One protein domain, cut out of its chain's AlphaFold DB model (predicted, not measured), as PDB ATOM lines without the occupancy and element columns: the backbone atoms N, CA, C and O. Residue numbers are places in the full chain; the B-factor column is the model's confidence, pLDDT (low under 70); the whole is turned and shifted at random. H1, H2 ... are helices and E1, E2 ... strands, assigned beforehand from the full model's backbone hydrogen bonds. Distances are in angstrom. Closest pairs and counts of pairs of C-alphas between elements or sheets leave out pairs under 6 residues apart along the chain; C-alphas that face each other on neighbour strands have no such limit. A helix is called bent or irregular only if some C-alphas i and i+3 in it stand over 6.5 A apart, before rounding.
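What this domain is: This is residues 396 to 463 of the 465 residues of the protein "Transposase IS4 family protein" of Desulfofarcimen acetoxidans (strain ATCC 49208 / DSM 771 / KCTC 5769 / VKM B-1644 / 5575) (UniProt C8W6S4). A small two-stranded hairpin, E1 and E2, packs along the first part of one long helix, H2, with E2 on the side next to the helix; a short helix, H1, sits beyond the end where H2 begins. At the other end, residues 452 to 463 stick out alone. The 68 printed residues hold E1, E2, H1 and H2 in that order, a mixed class of helices and strands with an antiparallel sheet. The whole is extended, a rod spanning 57 by 18 by 17 A, with a radius of gyration of the C-alphas of 17.0 A.

Where its parts are: Find C-alpha 398 at (-8.410, 29.975, 3.297), where E1 begins; it runs 16.0 A to residue 403. E2, residues 408 to 413, covers 17.1 A. H1, residues 418 to 427, is 14.0 A long. H2, residues 433 to 462, runs 40.7 A to C-alpha 462 at (-3.392, 28.990, 43.253).

How they stand to each other: Look first at the hairpin of E1 and E2, antiparallel at 153 degrees: N 401 and O 410 are 2.7 A apart, N 399 and O 412 2.8 A, both within hydrogen-bond range. E2 and H2 have 13 pairs of C-alphas within 8 A, the closest being Ala 410 and Asn 440 at 5.9 A. Near residue 440 H2 has a kink of 36 degrees, and it is only just irregular: C-alphas 439 and 442 are 6.6 A apart. E1 and H2 are only just apart, at 8.0 A; E1 and H1 are apart, as are H1 and H2. In H1 every O i to N i+4 pair is within hydrogen-bond range, in H2 24 of 26.

The domain as a whole: The C-alphas of Leu 427 and Ala 463 are the two farthest apart, 57.6 A. The printed part has no cut, and its three links are tight. Look for pLDDT under 70 at residues 396 to 397 and 463; the mean of the printed part is 80.4.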
ATOM      1  N   MET A 396      -5.698  28.975  -3.606       64.00
ATOM      2  CA  MET A 396      -5.678  29.925  -2.483       64.00
ATOM      3  C   MET A 396      -6.833  29.585  -1.539       64.00
ATOM      4  O   MET A 396      -7.838  30.288  -1.464       64.00
ATOM      5  N   LEU A 397      -6.718  28.442  -0.866       68.94
ATOM      6  CA  LEU A 397      -7.663  28.028   0.155       68.94
ATOM      7  C   LEU A 397      -7.380  28.830   1.415       68.94
ATOM      8  O   LEU A 397      -6.252  28.848   1.907       68.94
ATOM      9  N   LEU A 398      -8.419  29.466   1.938       76.75
ATOM     10  CA  LEU A 398      -8.410  29.975   3.297       76.75
ATOM     11  C   LEU A 398      -8.733  28.804   4.231       76.75
ATOM     12  O   LEU A 398      -9.809  28.213   4.144       76.75
ATOM     13  N   ILE A 399      -7.793  28.444   5.097       79.88
ATOM     14  CA  ILE A 399      -7.943  27.371   6.079       79.88
ATOM     15  C   ILE A 399      -8.334  28.005   7.408       79.88
ATOM     16  O   ILE A 399      -7.562  28.779   7.959       79.88
ATOM     17  N   GLY A 400      -9.515  27.669   7.926       84.56
ATOM     18  CA  GLY A 400      -9.927  28.024   9.284       84.56
ATOM     19  C   GLY A 400      -9.607  26.894  10.262       84.56
ATOM     20  O   GLY A 400     -10.157  25.801  10.149       84.56
ATOM     21  N   ASN A 401      -8.741  27.155  11.236       83.69
ATOM     22  CA  ASN A 401      -8.411  26.253  12.333       83.69
ATOM     23  C   ASN A 401      -9.184  26.677  13.584       83.69
ATOM     24  O   ASN A 401      -8.926  27.743  14.140       83.69
ATOM     25  N   LYS A 402     -10.126  25.840  14.033       85.50
ATOM     26  CA  LYS A 402     -10.920  26.112  15.236       85.50
ATOM     27  C   LYS A 402     -10.258  25.514  16.480       85.50
ATOM     28  O   LYS A 402     -10.123  24.295  16.584       85.50
ATOM     29  N   ILE A 403      -9.910  26.356  17.448       82.38
ATOM     30  CA  ILE A 403      -9.434  25.945  18.773       82.38
ATOM     31  C   ILE A 403     -10.659  25.800  19.678       82.38
ATOM     32  O   ILE A 403     -11.106  26.757  20.301       82.38
ATOM     33  N   GLN A 404     -11.225  24.590  19.729       81.69
ATOM     34  CA  GLN A 404     -12.510  24.333  20.396       81.69
ATOM     35  C   GLN A 404     -12.550  24.763  21.869       81.69
ATOM     36  O   GLN A 404     -13.572  25.271  22.310       81.69
ATOM     37  N   LEU A 405     -11.451  24.589  22.610       77.56
ATOM     38  CA  LEU A 405     -11.366  24.945  24.033       77.56
ATOM     39  C   LEU A 405     -11.523  26.448  24.300       77.56
ATOM     40  O   LEU A 405     -11.907  26.819  25.402       77.56
ATOM     41  N   LEU A 406     -11.217  27.288  23.309       76.25
ATOM     42  CA  LEU A 406     -11.231  28.748  23.425       76.25
ATOM     43  C   LEU A 406     -12.314  29.393  22.541       76.25
ATOM     44  O   LEU A 406     -12.409  30.610  22.487       76.25
ATOM     45  N   ASP A 407     -13.084  28.585  21.804       78.62
ATOM     46  CA  ASP A 407     -14.000  29.016  20.733       78.62
ATOM     47  C   ASP A 407     -13.368  29.973  19.694       78.62
ATOM     48  O   ASP A 407     -14.052  30.735  19.016       78.62
ATOM     49  N   LEU A 408     -12.046  29.896  19.516       80.88
ATOM     50  CA  LEU A 408     -11.290  30.737  18.588       80.88
ATOM     51  C   LEU A 408     -11.196  30.099  17.205       80.88
ATOM     52  O   LEU A 408     -11.060  28.880  17.082       80.88
ATOM     53  N   THR A 409     -11.180  30.925  16.158       84.25
ATOM     54  CA  THR A 409     -10.899  30.491  14.783       84.25
ATOM     55  C   THR A 409      -9.723  31.280  14.228       84.25
ATOM     56  O   THR A 409      -9.791  32.499  14.136       84.25
ATOM     57  N   ALA A 410      -8.647  30.592  13.852       83.94
ATOM     58  CA  ALA A 410      -7.487  31.193  13.202       83.94
ATOM     59  C   ALA A 410      -7.471  30.829  11.716       83.94
ATOM     60  O   ALA A 410      -7.642  29.665  11.354       83.94
ATOM     61  N   TYR A 411      -7.236  31.806  10.857       84.06
ATOM     62  CA  TYR A 411      -7.181  31.648   9.414       84.06
ATOM     63  C   TYR A 411      -5.736  31.568   8.912       84.06
ATOM     64  O   TYR A 411      -4.843  32.231   9.434       84.06
ATOM     65  N   SER A 412      -5.495  30.781   7.870       80.94
ATOM     66  CA  SER A 412      -4.225  30.756   7.141       80.94
ATOM     67  C   SER A 412      -4.440  30.488   5.652       80.94
ATOM     68  O   SER A 412      -5.514  30.057   5.234       80.94
ATOM     69  N   LEU A 413      -3.423  30.749   4.829       79.81
ATOM     70  CA  LEU A 413      -3.427  30.361   3.417       79.81
ATOM     71  C   LEU A 413      -2.870  28.948   3.261       79.81
ATOM     72  O   LEU A 413      -1.777  28.648   3.736       79.81
ATOM     73  N   GLY A 414      -3.594  28.091   2.546       71.81
ATOM     74  CA  GLY A 414      -3.168  26.715   2.287       71.81
ATOM     75  C   GLY A 414      -1.934  26.596   1.390       71.81
ATOM     76  O   GLY A 414      -1.209  25.613   1.496       71.81
ATOM     77  N   ASN A 415      -1.672  27.595   0.542       70.38
ATOM     78  CA  ASN A 415      -0.543  27.624  -0.391       70.38
ATOM     79  C   ASN A 415       0.194  28.968  -0.330       70.38
ATOM     80  O   ASN A 415       0.230  29.721  -1.304       70.38
ATOM     81  N   ASP A 416       0.786  29.267   0.823       73.44
ATOM     82  CA  ASP A 416       1.732  30.372   0.948       73.44
ATOM     83  C   ASP A 416       3.136  29.907   0.534       73.44
ATOM     84  O   ASP A 416       3.796  29.124   1.220       73.44
ATOM     85  N   THR A 417       3.570  30.319  -0.656       79.12
ATOM     86  CA  THR A 417       4.883  29.955  -1.197       79.12
ATOM     87  C   THR A 417       5.641  31.212  -1.583       79.12
ATOM     88  O   THR A 417       5.063  32.140  -2.146       79.12
ATOM     89  N   SER A 418       6.965  31.200  -1.406       83.12
ATOM     90  CA  SER A 418       7.831  32.308  -1.841       83.12
ATOM     91  C   SER A 418       7.685  32.636  -3.332       83.12
ATOM     92  O   SER A 418       7.891  33.771  -3.752       83.12
ATOM     93  N   LEU A 419       7.291  31.651  -4.147       85.94
ATOM     94  CA  LEU A 419       6.969  31.849  -5.556       85.94
ATOM     95  C   LEU A 419       5.686  32.676  -5.743       85.94
ATOM     96  O   LEU A 419       5.677  33.596  -6.561       85.94
ATOM     97  N   ALA A 420       4.618  32.360  -5.006       82.69
ATOM     98  CA  ALA A 420       3.355  33.093  -5.063       82.69
ATOM     99  C   ALA A 420       3.532  34.534  -4.566       82.69
ATOM    100  O   ALA A 420       3.148  35.470  -5.267       82.69
ATOM    101  N   GLU A 421       4.212  34.714  -3.430       83.06
ATOM    102  CA  GLU A 421       4.525  36.029  -2.865       83.06
ATOM    103  C   GLU A 421       5.331  36.897  -3.840       83.06
ATOM    104  O   GLU A 421       5.005  38.070  -4.078       83.06
ATOM    105  N   TRP A 422       6.346  36.300  -4.475       87.38
ATOM    106  CA  TRP A 422       7.139  36.980  -5.491       87.38
ATOM    107  C   TRP A 422       6.274  37.443  -6.662       87.38
ATOM    108  O   TRP A 422       6.401  38.588  -7.107       87.38
ATOM    109  N   PHE A 423       5.363  36.600  -7.155       86.94
ATOM    110  CA  PHE A 423       4.467  37.001  -8.232       86.94
ATOM    111  C   PHE A 423       3.455  38.060  -7.804       86.94
ATOM    112  O   PHE A 423       3.232  38.984  -8.584       86.94
ATOM    113  N   TRP A 424       2.850  37.969  -6.614       83.56
ATOM    114  CA  TRP A 424       1.900  38.986  -6.151       83.56
ATOM    115  C   TRP A 424       2.560  40.355  -6.107       83.56
ATOM    116  O   TRP A 424       2.050  41.310  -6.688       83.56
ATOM    117  N   THR A 425       3.755  40.415  -5.528       84.75
ATOM    118  CA  THR A 425       4.547  41.641  -5.446       84.75
ATOM    119  C   THR A 425       4.928  42.146  -6.836       84.75
ATOM    120  O   THR A 425       4.687  43.303  -7.174       84.75
ATOM    121  N   THR A 426       5.475  41.270  -7.682       84.94
ATOM    122  CA  THR A 426       6.015  41.669  -8.990       84.94
ATOM    123  C   THR A 426       4.926  42.066  -9.988       84.94
ATOM    124  O   THR A 426       5.152  42.916 -10.848       84.94
ATOM    125  N   LEU A 427       3.742  41.460  -9.895       80.94
ATOM    126  CA  LEU A 427       2.593  41.770 -10.749       80.94
ATOM    127  C   LEU A 427       1.683  42.854 -10.152       80.94
ATOM    128  O   LEU A 427       0.721  43.248 -10.809       80.94
ATOM    129  N   GLY A 428       1.972  43.338  -8.939       81.62
ATOM    130  CA  GLY A 428       1.126  44.300  -8.232       81.62
ATOM    131  C   GLY A 428      -0.259  43.741  -7.892       81.62
ATOM    132  O   GLY A 428      -1.240  44.483  -7.897       81.62
ATOM    133  N   LEU A 429      -0.357  42.431  -7.658       79.81
ATOM    134  CA  LEU A 429      -1.599  41.787  -7.240       79.81
ATOM    135  C   LEU A 429      -1.818  42.011  -5.736       79.81
ATOM    136  O   LEU A 429      -0.845  42.108  -4.984       79.81
ATOM    137  N   PRO A 430      -3.079  42.067  -5.270       77.31
ATOM    138  CA  PRO A 430      -3.374  42.090  -3.843       77.31
ATOM    139  C   PRO A 430      -2.704  40.910  -3.134       77.31
ATOM    140  O   PRO A 430      -2.858  39.770  -3.569       77.31
ATOM    141  N   ASN A 431      -1.967  41.183  -2.053       79.12
ATOM    142  CA  ASN A 431      -1.371  40.131  -1.237       79.12
ATOM    143  C   ASN A 431      -2.456  39.552  -0.307       79.12
ATOM    144  O   ASN A 431      -2.905  40.275   0.590       79.12
ATOM    145  N   PRO A 432      -2.885  38.290  -0.498       78.81
ATOM    146  CA  PRO A 432      -3.943  37.681   0.301       78.81
ATOM    147  C   PRO A 432      -3.562  37.520   1.780       78.81
ATOM    148  O   PRO A 432      -4.464  37.460   2.611       78.81
ATOM    149  N   ILE A 433      -2.268  37.534   2.132       79.06
ATOM    150  CA  ILE A 433      -1.805  37.517   3.531       79.06
ATOM    151  C   ILE A 433      -2.394  38.701   4.303       79.06
ATOM    152  O   ILE A 433      -2.860  38.525   5.418       79.06
ATOM    153  N   LYS A 434      -2.521  39.878   3.673       80.25
ATOM    154  CA  LYS A 434      -3.130  41.049   4.324       80.25
ATOM    155  C   LYS A 434      -4.580  40.813   4.750       80.25
ATOM    156  O   LYS A 434      -5.024  41.381   5.736       80.25
ATOM    157  N   VAL A 435      -5.326  40.002   3.997       79.50
ATOM    158  CA  VAL A 435      -6.709  39.642   4.345       79.50
ATOM    159  C   VAL A 435      -6.720  38.647   5.504       79.50
ATOM    160  O   VAL A 435      -7.563  38.750   6.384       79.50
ATOM    161  N   VAL A 436      -5.776  37.704   5.525       82.50
ATOM    162  CA  VAL A 436      -5.608  36.742   6.625       82.50
ATOM    163  C   VAL A 436      -5.242  37.452   7.928       82.50
ATOM    164  O   VAL A 436      -5.826  37.141   8.962       82.50
ATOM    165  N   ASP A 437      -4.321  38.414   7.873       83.62
ATOM    166  CA  ASP A 437      -3.907  39.213   9.030       83.62
ATOM    167  C   ASP A 437      -5.096  39.983   9.618       83.62
ATOM    168  O   ASP A 437      -5.324  39.945  10.826       83.62
ATOM    169  N   GLU A 438      -5.907  40.608   8.758       82.56
ATOM    170  CA  GLU A 438      -7.120  41.316   9.177       82.56
ATOM    171  C   GLU A 438      -8.144  40.359   9.808       82.56
ATOM    172  O   GLU A 438      -8.679  40.646  10.875       82.56
ATOM    173  N   LEU A 439      -8.379  39.188   9.202       81.31
ATOM    174  CA  LEU A 439      -9.301  38.174   9.733       81.31
ATOM    175  C   LEU A 439      -8.846  37.597  11.081       81.31
ATOM    176  O   LEU A 439      -9.679  37.219  11.897       81.31
ATOM    177  N   ASN A 440      -7.536  37.520  11.318       84.56
ATOM    178  CA  ASN A 440      -6.970  37.029  12.574       84.56
ATOM    179  C   ASN A 440      -6.859  38.103  13.658       84.56
ATOM    180  O   ASN A 440      -6.631  37.755  14.816       84.56
ATOM    181  N   SER A 441      -7.009  39.386  13.316       82.75
ATOM    182  CA  SER A 441      -6.895  40.488  14.277       82.75
ATOM    183  C   SER A 441      -7.910  40.369  15.422       82.75
ATOM    184  O   SER A 441      -7.545  40.521  16.586       82.75
ATOM    185  N   GLU A 442      -9.153  39.994  15.114       77.31
ATOM    186  CA  GLU A 442     -10.210  39.746  16.101       77.31
ATOM    187  C   GLU A 442      -9.884  38.525  16.976       77.31
ATOM    188  O   GLU A 442     -10.003  38.575  18.201       77.31
ATOM    189  N   THR A 443      -9.384  37.447  16.367       75.50
ATOM    190  CA  THR A 443      -8.973  36.226  17.072       75.50
ATOM    191  C   THR A 443      -7.825  36.479  18.046       75.50
ATOM    192  O   THR A 443      -7.824  35.910  19.134       75.50
ATOM    193  N   LEU A 444      -6.862  37.332  17.684       73.75
ATOM    194  CA  LEU A 444      -5.752  37.722  18.561       73.75
ATOM    195  C   LEU A 444      -6.252  38.492  19.789       73.75
ATOM    196  O   LEU A 444      -5.849  38.177  20.903       73.75
ATOM    197  N   VAL A 445      -7.188  39.430  19.604       76.25
ATOM    198  CA  VAL A 445      -7.811  40.168  20.719       76.25
ATOM    199  C   VAL A 445      -8.566  39.227  21.662       76.25
ATOM    200  O   VAL A 445      -8.439  39.341  22.881       76.25
ATOM    201  N   LEU A 446      -9.336  38.278  21.120       77.12
ATOM    202  CA  LEU A 446     -10.058  37.285  21.923       77.12
ATOM    203  C   LEU A 446      -9.109  36.314  22.644       77.12
ATOM    204  O   LEU A 446      -9.390  35.900  23.767       77.12
ATOM    205  N   LEU A 447      -7.982  35.955  22.023       77.50
ATOM    206  CA  LEU A 447      -6.957  35.113  22.638       77.50
ATOM    207  C   LEU A 447      -6.305  35.806  23.836       77.50
ATOM    208  O   LEU A 447      -6.171  35.174  24.881       77.50
ATOM    209  N   ASP A 448      -5.941  37.082  23.703       75.44
ATOM    210  CA  ASP A 448      -5.363  37.862  24.802       75.44
ATOM    211  C   ASP A 448      -6.336  37.936  25.990       75.44
ATOM    212  O   ASP A 448      -5.953  37.649  27.123       75.44
ATOM    213  N   GLN A 449      -7.623  38.204  25.730       79.31
ATOM    214  CA  GLN A 449      -8.665  38.181  26.765       79.31
ATOM    215  C   GLN A 449      -8.791  36.807  27.438       79.31
ATOM    216  O   GLN A 449      -8.856  36.718  28.663       79.31
ATOM    217  N   ALA A 450      -8.789  35.726  26.654       78.50
ATOM    218  CA  ALA A 450      -8.890  34.370  27.184       78.50
ATOM    219  C   ALA A 450      -7.660  33.971  28.019       78.50
ATOM    220  O   ALA A 450      -7.807  33.283  29.030       78.50
ATOM    221  N   ILE A 451      -6.455  34.399  27.623       81.12
ATOM    222  CA  ILE A 451      -5.221  34.192  28.393       81.12
ATOM    223  C   ILE A 451      -5.285  34.972  29.707       81.12
ATOM    224  O   ILE A 451      -4.964  34.400  30.750       81.12
ATOM    225  N   ASP A 452      -5.731  36.228  29.680       81.44
ATOM    226  CA  ASP A 452      -5.894  37.049  30.882       81.44
ATOM    227  C   ASP A 452      -6.895  36.423  31.860       81.44
ATOM    228  O   ASP A 452      -6.625  36.333  33.058       81.44
ATOM    229  N   ASP A 453      -8.041  35.954  31.369       82.69
ATOM    230  CA  ASP A 453      -9.067  35.327  32.204       82.69
ATOM    231  C   ASP A 453      -8.629  33.958  32.731       82.69
ATOM    232  O   ASP A 453      -8.877  33.630  33.897       82.69
ATOM    233  N   TRP A 454      -7.909  33.177  31.922       83.19
ATOM    234  CA  TRP A 454      -7.267  31.944  32.373       83.19
ATOM    235  C   TRP A 454      -6.216  32.220  33.453       83.19
ATOM    236  O   TRP A 454      -6.213  31.539  34.477       83.19
ATOM    237  N   TYR A 455      -5.363  33.230  33.269       82.31
ATOM    238  CA  TYR A 455      -4.332  33.605  34.234       82.31
ATOM    239  C   TYR A 455      -4.939  34.121  35.542       82.31
ATOM    240  O   TYR A 455      -4.498  33.703  36.611       82.31
ATOM    241  N   LYS A 456      -5.996  34.946  35.486       87.31
ATOM    242  CA  LYS A 456      -6.775  35.358  36.670       87.31
ATOM    243  C   LYS A 456      -7.376  34.155  37.389       87.31
ATOM    244  O   LYS A 456      -7.189  34.014  38.587       87.31
ATOM    245  N   THR A 457      -8.022  33.252  36.654       86.44
ATOM    246  CA  THR A 457      -8.612  32.033  37.229       86.44
ATOM    247  C   THR A 457      -7.543  31.143  37.868       86.44
ATOM    248  O   THR A 457      -7.750  30.593  38.947       86.44
ATOM    249  N   TRP A 458      -6.380  31.005  37.226       86.56
ATOM    250  CA  TRP A 458      -5.244  30.266  37.768       86.56
ATOM    251  C   TRP A 458      -4.691  30.932  39.031       86.56
ATOM    252  O   TRP A 458      -4.435  30.226  40.006       86.56
ATOM    253  N   LEU A 459      -4.550  32.261  39.042       85.38
ATOM    254  CA  LEU A 459      -4.166  33.025  40.228       85.38
ATOM    255  C   LEU A 459      -5.177  32.832  41.360       85.38
ATOM    256  O   LEU A 459      -4.758  32.536  42.467       85.38
ATOM    257  N   ASP A 460      -6.479  32.909  41.093       86.25
ATOM    258  CA  ASP A 460      -7.527  32.711  42.102       86.25
ATOM    259  C   ASP A 460      -7.518  31.281  42.674       86.25
ATOM    260  O   ASP A 460      -7.758  31.076  43.862       86.25
ATOM    261  N   GLN A 461      -7.211  30.278  41.846       84.12
ATOM    262  CA  GLN A 461      -7.128  28.871  42.259       84.12
ATOM    263  C   GLN A 461      -5.815  28.513  42.973       84.12
ATOM    264  O   GLN A 461      -5.788  27.556  43.745       84.12
ATOM    265  N   ASN A 462      -4.729  29.242  42.703       78.50
ATOM    266  CA  ASN A 462      -3.392  28.990  43.253       78.50
ATOM    267  C   ASN A 462      -2.922  30.090  44.219       78.50
ATOM    268  O   ASN A 462      -1.782  30.052  44.685       78.50
ATOM    269  N   ALA A 463      -3.789  31.046  44.555       63.34
ATOM    270  CA  ALA A 463      -3.610  31.957  45.671       63.34
ATOM    271  C   ALA A 463      -3.698  31.140  46.969       63.34
ATOM    272  O   ALA A 463      -4.773  30.854  47.494       63.34
TER     273      ALA A 463